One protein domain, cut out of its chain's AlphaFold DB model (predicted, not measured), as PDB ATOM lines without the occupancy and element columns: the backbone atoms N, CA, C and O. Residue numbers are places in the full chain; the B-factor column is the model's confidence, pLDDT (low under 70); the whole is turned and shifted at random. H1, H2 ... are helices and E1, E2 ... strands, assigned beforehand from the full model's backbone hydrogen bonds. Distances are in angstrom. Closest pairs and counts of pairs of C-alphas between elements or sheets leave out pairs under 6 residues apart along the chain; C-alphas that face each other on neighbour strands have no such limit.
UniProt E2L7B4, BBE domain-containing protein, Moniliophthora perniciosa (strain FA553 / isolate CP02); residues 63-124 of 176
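Overview. This is residues 63 to 124 of the 176 residues of the protein "BBE domain-containing protein" of Moniliophthora perniciosa (strain FA553 / isolate CP02) (UniProt E2L7B4). A small two-stranded ribbon, E1 beside E2, lies in the middle, and the chain makes a wide loop to either side of it. H1 and H2 form an arch at one end, a long link with no named element, residues 85 to 110, runs from H2 back past E2 and loops out at the other end, and short H3 leads into E2. The printed part has 62 residues, in the order E1, H1, H2, H3, E2, with the sheet order E1 - E2, antiparallel. The class is mixed, helices and strands, with 29 of the residues in named elements, under half. It is only just compact, close to loose, with a radius of gyration of the C-alphas of 12.6 A and spans of 38 by 26 by 14 A.

Arrangement. E1, residues 64 to 67, and E2, residues 116 to 120, are antiparallel neighbours at 158 degrees between directions. N 64 and O 120 are 3.0 A apart and N 117 and O 66 are 2.9 A apart, within hydrogen-bond range. H1, residues 68 to 73, comes closest to E2 at the C-alphas of Arg 68 and Val 117, 5.5 A apart. H1 and H2, residues 75 to 84, are close but not clearly touching, about perpendicular at 77 degrees; their closest C-alphas, of Tyr 71 and Met 78, are 7.5 A apart. The closest C-alphas of E1 and H3, residues 111 to 114, are those of Phe 65 and Ala 112, 6.7 A apart. H2 is apart from E1, E2 and H3. In H1 and H2 every O i to N i+4 pair is within hydrogen-bond range; H3 is too short for such a pair.

Along the chain. E1 begins at C-alpha 64 (54.792, 77.535, 215.544) and is 9.5 A long; E2, 9.8 A, ends at C-alpha 120 (53.229, 82.246, 215.985). H2, 14.3 A, begins at C-alpha 75 (58.056, 81.010, 230.704). H1 is 8.7 A long and H3 5.9 A.

Size, cuts and confidence. The C-alphas farthest apart, of Val 86 and Ser 106, are 38.0 A apart. The printed part has no cut. The link from H2 to H3, 26 residues, is long; the other links are tight. Residues 83 to 88 and 105 to 110 are among those that stand free. Mean pLDDT of the printed part is 86.0, and residues 118 to 122 are under 70.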
ATOM      1  N   SER A  63      56.362  79.646 211.457       86.19
ATOM      2  CA  SER A  63      55.197  79.590 212.316       86.19
ATOM      3  C   SER A  63      55.274  78.401 213.265       86.19
ATOM      4  O   SER A  63      55.825  77.350 212.917       86.19
ATOM      5  N   ARG A  64      54.775  78.567 214.493       86.69
ATOM      6  CA  ARG A  64      54.792  77.535 215.544       86.69
ATOM      7  C   ARG A  64      53.553  77.624 216.429       86.69
ATOM      8  O   ARG A  64      53.176  78.708 216.864       86.69
ATOM      9  N   PHE A  65      52.966  76.475 216.759       87.81
ATOM     10  CA  PHE A  65      51.973  76.385 217.828       87.81
ATOM     11  C   PHE A  65      52.667  76.386 219.184       87.81
ATOM     12  O   PHE A  65      53.515  75.535 219.447       87.81
ATOM     13  N   LEU A  66      52.280  77.317 220.049       88.69
ATOM     14  CA  LEU A  66      52.758  77.364 221.422       88.69
ATOM     15  C   LEU A  66      51.688  76.781 222.339       88.69
ATOM     16  O   LEU A  66      50.600  77.350 222.480       88.69
ATOM     17  N   SER A  67      51.992  75.625 222.929       89.56
ATOM     18  CA  SER A  67      51.088  74.942 223.850       89.56
ATOM     19  C   SER A  67      50.885  75.739 225.131       89.56
ATOM     20  O   SER A  67      51.764  76.477 225.587       89.56
ATOM     21  N   ARG A  68      49.743  75.523 225.782       88.00
ATOM     22  CA  ARG A  68      49.470  76.084 227.109       88.00
ATOM     23  C   ARG A  68      50.530  75.701 228.135       88.00
ATOM     24  O   ARG A  68      50.967  76.544 228.911       88.00
ATOM     25  N   SER A  69      50.973  74.448 228.098       90.00
ATOM     26  CA  SER A  69      51.989  73.930 229.012       90.00
ATOM     27  C   SER A  69      53.310  74.693 228.924       90.00
ATOM     28  O   SER A  69      53.918  74.943 229.963       90.00
ATOM     29  N   LEU A  70      53.732  75.137 227.734       88.94
ATOM     30  CA  LEU A  70      54.950  75.938 227.574       88.94
ATOM     31  C   LEU A  70      54.833  77.285 228.301       88.94
ATOM     32  O   LEU A  70      55.731  77.646 229.061       88.94
ATOM     33  N   TYR A  71      53.696  77.975 228.173       85.69
ATOM     34  CA  TYR A  71      53.437  79.226 228.902       85.69
ATOM     35  C   TYR A  71      53.324  79.037 230.417       85.69
ATOM     36  O   TYR A  71      53.529  79.975 231.186       85.69
ATOM     37  N   GLU A  72      52.949  77.852 230.882       89.06
ATOM     38  CA  GLU A  72      52.779  77.594 232.310       89.06
ATOM     39  C   GLU A  72      54.077  77.144 232.978       89.06
ATOM     40  O   GLU A  72      54.335  77.535 234.116       89.06
ATOM     41  N   THR A  73      54.902  76.376 232.264       94.00
ATOM     42  CA  THR A  73      56.055  75.668 232.840       94.00
ATOM     43  C   THR A  73      57.411  76.197 232.383       94.00
ATOM     44  O   THR A  73      58.382  76.051 233.116       94.00
ATOM     45  N   GLU A  74      57.494  76.855 231.221       94.12
ATOM     46  CA  GLU A  74      58.761  77.202 230.555       94.12
ATOM     47  C   GLU A  74      58.842  78.692 230.163       94.12
ATOM     48  O   GLU A  74      59.481  79.071 229.180       94.12
ATOM     49  N   ARG A  75      58.203  79.562 230.958       90.19
ATOM     50  CA  ARG A  75      58.056  81.010 230.704       90.19
ATOM     51  C   ARG A  75      59.366  81.721 230.378       90.19
ATOM     52  O   ARG A  75      59.425  82.461 229.401       90.19
ATOM     53  N   ASP A  76      60.404  81.484 231.175       93.31
ATOM     54  CA  ASP A  76      61.686  82.180 231.024       93.31
ATOM     55  C   ASP A  76      62.397  81.774 229.729       93.31
ATOM     56  O   ASP A  76      62.959  82.620 229.036       93.31
ATOM     57  N   LYS A  77      62.306  80.491 229.353       92.25
ATOM     58  CA  LYS A  77      62.853  79.991 228.085       92.25
ATOM     59  C   LYS A  77      62.087  80.548 226.890       92.25
ATOM     60  O   LYS A  77      62.688  80.894 225.877       92.25
ATOM     61  N   MET A  78      60.762  80.651 226.989       90.00
ATOM     62  CA  MET A  78      59.961  81.286 225.942       90.00
ATOM     63  C   MET A  78      60.335  82.757 225.767       90.00
ATOM     64  O   MET A  78      60.552  83.206 224.644       90.00
ATOM     65  N   ALA A  79      60.461  83.489 226.876       90.19
ATOM     66  CA  ALA A  79      60.866  84.887 226.851       90.19
ATOM     67  C   ALA A  79      62.250  85.062 226.213       90.19
ATOM     68  O   ALA A  79      62.408  85.938 225.366       90.19
ATOM     69  N   SER A  80      63.229  84.210 226.547       92.62
ATOM     70  CA  SER A  80      64.554  84.280 225.920       92.62
ATOM     71  C   SER A  80      64.490  84.025 224.415       92.62
ATOM     72  O   SER A  80      65.036  84.809 223.649       92.62
ATOM     73  N   VAL A  81      63.748  83.002 223.967       89.88
ATOM     74  CA  VAL A  81      63.587  82.716 222.528       89.88
ATOM     75  C   VAL A  81      62.987  83.908 221.780       89.88
ATOM     76  O   VAL A  81      63.454  84.246 220.696       89.88
ATOM     77  N   PHE A  82      61.973  84.565 222.348       89.19
ATOM     78  CA  PHE A  82      61.356  85.726 221.706       89.19
ATOM     79  C   PHE A  82      62.278  86.941 221.650       89.19
ATOM     80  O   PHE A  82      62.273  87.653 220.649       89.19
ATOM     81  N   LEU A  83      63.063  87.177 222.701       90.50
ATOM     82  CA  LEU A  83      64.019  88.283 222.747       90.50
ATOM     83  C   LEU A  83      65.212  88.059 221.808       90.50
ATOM     84  O   LEU A  83      65.739  89.027 221.262       90.50
ATOM     85  N   ASP A  84      65.592  86.804 221.577       91.44
ATOM     86  CA  ASP A  84      66.709  86.433 220.704       91.44
ATOM     87  C   ASP A  84      66.325  86.379 219.210       91.44
ATOM     88  O   ASP A  84      67.197  86.318 218.339       91.44
ATOM     89  N   MET A  85      65.029  86.411 218.874       86.88
ATOM     90  CA  MET A  85      64.556  86.349 217.487       86.88
ATOM     91  C   MET A  85      64.822  87.658 216.727       86.88
ATOM     92  O   MET A  85      64.110  88.658 216.849       86.88
ATOM     93  N   VAL A  86      65.838  87.620 215.864       82.38
ATOM     94  CA  VAL A  86      66.172  88.705 214.935       82.38
ATOM     95  C   VAL A  86      65.016  88.928 213.956       82.38
ATOM     96  O   VAL A  86      64.606  88.011 213.253       82.38
ATOM     97  N   GLY A  87      64.502  90.159 213.895       79.94
ATOM     98  CA  GLY A  87      63.330  90.515 213.082       79.94
ATOM     99  C   GLY A  87      62.009  90.543 213.858       79.94
ATOM    100  O   GLY A  87      61.018  91.052 213.341       79.94
ATOM    101  N   GLY A  88      62.019  90.099 215.120       81.94
ATOM    102  CA  GLY A  88      60.869  90.144 216.018       81.94
ATOM    103  C   GLY A  88      59.919  88.957 215.864       81.94
ATOM    104  O   GLY A  88      60.058  88.111 214.983       81.94
ATOM    105  N   VAL A  89      58.938  88.894 216.765       85.06
ATOM    106  CA  VAL A  89      57.933  87.825 216.824       85.06
ATOM    107  C   VAL A  89      56.543  88.431 216.711       85.06
ATOM    108  O   VAL A  89      56.204  89.363 217.440       85.06
ATOM    109  N   ALA A  90      55.716  87.879 215.823       83.38
ATOM    110  CA  ALA A  90      54.299  88.214 215.734       83.38
ATOM    111  C   ALA A  90      53.453  87.149 216.449       83.38
ATOM    112  O   ALA A  90      53.380  85.999 216.014       83.38
ATOM    113  N   LEU A  91      52.787  87.543 217.538       82.62
ATOM    114  CA  LEU A  91      51.922  86.665 218.330       82.62
ATOM    115  C   LEU A  91      50.458  86.809 217.898       82.62
ATOM    116  O   LEU A  91      49.845  87.871 218.056       82.62
ATOM    117  N   SER A  92      49.870  85.734 217.369       83.31
ATOM    118  CA  SER A  92      48.470  85.719 216.934       83.31
ATOM    119  C   SER A  92      47.574  85.082 217.992       83.31
ATOM    120  O   SER A  92      47.613  83.882 218.231       83.31
ATOM    121  N   HIS A  93      46.695  85.880 218.591       82.50
ATOM    122  CA  HIS A  93      45.816  85.445 219.681       82.50
ATOM    123  C   HIS A  93      44.485  84.908 219.130       82.50
ATOM    124  O   HIS A  93      43.427  85.506 219.335       82.50
ATOM    125  N   VAL A  94      44.556  83.827 218.348       85.94
ATOM    126  CA  VAL A  94      43.414  83.280 217.580       85.94
ATOM    127  C   VAL A  94      43.054  81.832 217.935       85.94
ATOM    128  O   VAL A  94      42.095  81.292 217.388       85.94
ATOM    129  N   ALA A  95      43.801  81.207 218.848       87.56
ATOM    130  CA  ALA A  95      43.512  79.870 219.365       87.56
ATOM    131  C   ALA A  95      42.729  79.925 220.695       87.56
ATOM    132  O   ALA A  95      42.243  80.978 221.116       87.56
ATOM    133  N   GLY A  96      42.559  78.773 221.351       87.69
ATOM    134  CA  GLY A  96      41.762  78.656 222.574       87.69
ATOM    135  C   GLY A  96      40.252  78.821 222.350       87.69
ATOM    136  O   GLY A  96      39.735  78.694 221.239       87.69
ATOM    137  N   GLY A  97      39.507  79.079 223.428       88.12
ATOM    138  CA  GLY A  97      38.069  79.343 223.362       88.12
ATOM    139  C   GLY A  97      37.282  78.248 222.631       88.12
ATOM    140  O   GLY A  97      37.255  77.097 223.058       88.12
ATOM    141  N   ALA A  98      36.589  78.613 221.551       89.38
ATOM    142  CA  ALA A  98      35.843  77.653 220.736       89.38
ATOM    143  C   ALA A  98      36.760  76.691 219.959       89.38
ATOM    144  O   ALA A  98      36.404  75.524 219.802       89.38
ATOM    145  N   VAL A  99      37.945  77.150 219.534       89.56
ATOM    146  CA  VAL A  99      38.917  76.335 218.788       89.56
ATOM    147  C   VAL A  99      39.370  75.150 219.628       89.56
ATOM    148  O   VAL A  99      39.396  74.035 219.124       89.56
ATOM    149  N   SER A 100      39.636  75.353 220.921       90.50
ATOM    150  CA  SER A 100      40.096  74.285 221.819       90.50
ATOM    151  C   SER A 100      39.021  73.264 222.202       90.50
ATOM    152  O   SER A 100      39.350  72.238 222.784       90.50
ATOM    153  N   ARG A 101      37.740  73.525 221.906       91.00
ATOM    154  CA  ARG A 101      36.617  72.638 222.267       91.00
ATOM    155  C   ARG A 101      36.112  71.769 221.122       91.00
ATOM    156  O   ARG A 101      35.375  70.822 221.376       91.00
ATOM    157  N   ALA A 102      36.439  72.114 219.880       88.94
ATOM    158  CA  ALA A 102      36.018  71.325 218.731       88.94
ATOM    159  C   ALA A 102      36.688  69.942 218.762       88.94
ATOM    160  O   ALA A 102      37.864  69.838 219.102       88.94
ATOM    161  N   ASP A 103      35.977  68.892 218.360       92.38
ATOM    162  CA  ASP A 103      36.573  67.562 218.202       92.38
ATOM    163  C   ASP A 103      37.682  67.627 217.128       92.38
ATOM    164  O   ASP A 103      37.394  68.050 215.999       92.38
ATOM    165  N   PRO A 104      38.952  67.304 217.450       90.06
ATOM    166  CA  PRO A 104      40.036  67.341 216.475       90.06
ATOM    167  C   PRO A 104      39.794  66.397 215.295       90.06
ATOM    168  O   PRO A 104      40.122  66.772 214.178       90.06
ATOM    169  N   ASP A 105      39.151  65.245 215.484       93.12
ATOM    170  CA  ASP A 105      39.006  64.240 214.422       93.12
ATOM    171  C   ASP A 105      37.788  64.479 213.514       93.12
ATOM    172  O   ASP A 105      37.634  63.836 212.467       93.12
ATOM    173  N   SER A 106      36.951  65.455 213.871       92.81
ATOM    174  CA  SER A 106      35.802  65.890 213.068       92.81
ATOM    175  C   SER A 106      36.177  66.777 211.870       92.81
ATOM    176  O   SER A 106      35.360  66.966 210.968       92.81
ATOM    177  N   VAL A 107      37.402  67.314 211.831       91.75
ATOM    178  CA  VAL A 107      37.884  68.267 210.816       91.75
ATOM    179  C   VAL A 107      39.331  67.958 210.416       91.75
ATOM    180  O   VAL A 107      40.066  67.351 211.179       91.75
ATOM    181  N   GLY A 108      39.778  68.413 209.243       91.94
ATOM    182  CA  GLY A 108      41.170  68.239 208.783       91.94
ATOM    183  C   GLY A 108      42.170  69.253 209.359       91.94
ATOM    184  O   GLY A 108      43.177  69.547 208.722       91.94
ATOM    185  N   VAL A 109      41.854  69.868 210.500       91.81
ATOM    186  CA  VAL A 109      42.691  70.897 211.132       91.81
ATOM    187  C   VAL A 109      43.687  70.216 212.063       91.81
ATOM    188  O   VAL A 109      43.265  69.434 212.909       91.81
ATOM    189  N   ASN A 110      44.972  70.579 211.965       92.88
ATOM    190  CA  ASN A 110      46.036  70.032 212.812       92.88
ATOM    191  C   ASN A 110      45.610  69.973 214.300       92.88
ATOM    192  O   ASN A 110      45.241  71.012 214.863       92.88
ATOM    193  N   PRO A 111      45.682  68.804 214.965       91.88
ATOM    194  CA  PRO A 111      45.260  68.658 216.357       91.88
ATOM    195  C   PRO A 111      45.937  69.623 217.340       91.88
ATOM    196  O   PRO A 111      45.327  69.989 218.346       91.88
ATOM    197  N   ALA A 112      47.153  70.096 217.041       91.38
ATOM    198  CA  ALA A 112      47.890  71.046 217.879       91.38
ATOM    199  C   ALA A 112      47.124  72.358 218.137       91.38
ATOM    200  O   ALA A 112      47.301  72.982 219.183       91.38
ATOM    201  N   TRP A 113      46.195  72.741 217.253       91.19
ATOM    202  CA  TRP A 113      45.301  73.885 217.463       91.19
ATOM    203  C   TRP A 113      44.469  73.796 218.749       91.19
ATOM    204  O   TRP A 113      44.000  74.824 219.238       91.19
ATOM    205  N   ARG A 114      44.233  72.588 219.284       92.06
ATOM    206  CA  ARG A 114      43.430  72.397 220.501       92.06
ATOM    207  C   ARG A 114      44.164  72.782 221.776       92.06
ATOM    208  O   ARG A 114      43.520  73.238 222.717       92.06
ATOM    209  N   ASP A 115      45.482  72.633 221.778       90.44
ATOM    210  CA  ASP A 115      46.338  72.934 222.928       90.44
ATOM    211  C   ASP A 115      47.085  74.272 222.783       90.44
ATOM    212  O   ASP A 115      47.606  74.823 223.755       90.44
ATOM    213  N   ALA A 116      47.107  74.842 221.575       86.50
ATOM    214  CA  ALA A 116      47.720  76.137 221.327       86.50
ATOM    215  C   ALA A 116      47.004  77.271 222.086       86.50
ATOM    216  O   ALA A 116      45.777  77.407 222.034       86.50
ATOM    217  N   VAL A 117      47.784  78.125 222.752       76.50
ATOM    218  CA  VAL A 117      47.306  79.403 223.315       76.50
ATOM    219  C   VAL A 117      47.518  80.522 222.303       76.50
ATOM    220  O   VAL A 117      46.602  81.297 222.033       76.50
ATOM    221  N   GLU A 118      48.692  80.538 221.676       67.19
ATOM    222  CA  GLU A 118      49.080  81.498 220.646       67.19
ATOM    223  C   GLU A 118      49.817  80.758 219.522       67.19
ATOM    224  O   GLU A 118      50.898  80.206 219.740       67.19
ATOM    225  N   PRO A 119      49.274  80.703 218.300       61.72
ATOM    226  CA  PRO A 119      50.096  80.441 217.132       61.72
ATOM    227  C   PRO A 119      51.018  81.637 216.855       61.72
ATOM    228  O   PRO A 119      50.572  82.781 216.724       61.72
ATOM    229  N   ILE A 120      52.309  81.363 216.701       59.44
ATOM    230  CA  ILE A 120      53.229  82.246 215.985       59.44
ATOM    231  C   ILE A 120      52.863  82.092 214.505       59.44
ATOM    232  O   ILE A 120      53.250  81.102 213.907       59.44
ATOM    233  N   SER A 121      52.051  83.011 213.969       53.59
ATOM    234  CA  SER A 121      51.520  83.097 212.589       53.59
ATOM    235  C   SER A 121      50.861  81.832 211.976       53.59
ATOM    236  O   SER A 121      51.035  80.711 212.444       53.59
ATOM    237  N   ASN A 122      50.058  81.995 210.914       57.62
ATOM    238  CA  ASN A 122      49.580  80.880 210.069       57.62
ATOM    239  C   ASN A 122      50.522  80.582 208.884       57.62
ATOM    240  O   ASN A 122      50.231  79.710 208.067       57.62
ATOM    241  N   GLU A 123      51.621  81.330 208.786       70.31
ATOM    242  CA  GLU A 123      52.480  81.415 207.610       70.31
ATOM    243  C   GLU A 123      53.663  80.460 207.764       70.31
ATOM    244  O   GLU A 123      54.547  80.639 208.605       70.31
ATOM    245  N   ALA A 124      53.624  79.389 206.982       77.50
ATOM    246  CA  ALA A 124      54.608  78.326 207.006       77.50
ATOM    247  C   ALA A 124      55.865  78.668 206.193       77.50
ATOM    248  O   ALA A 124      55.800  79.379 205.191       77.50
TER     249      ALA A 124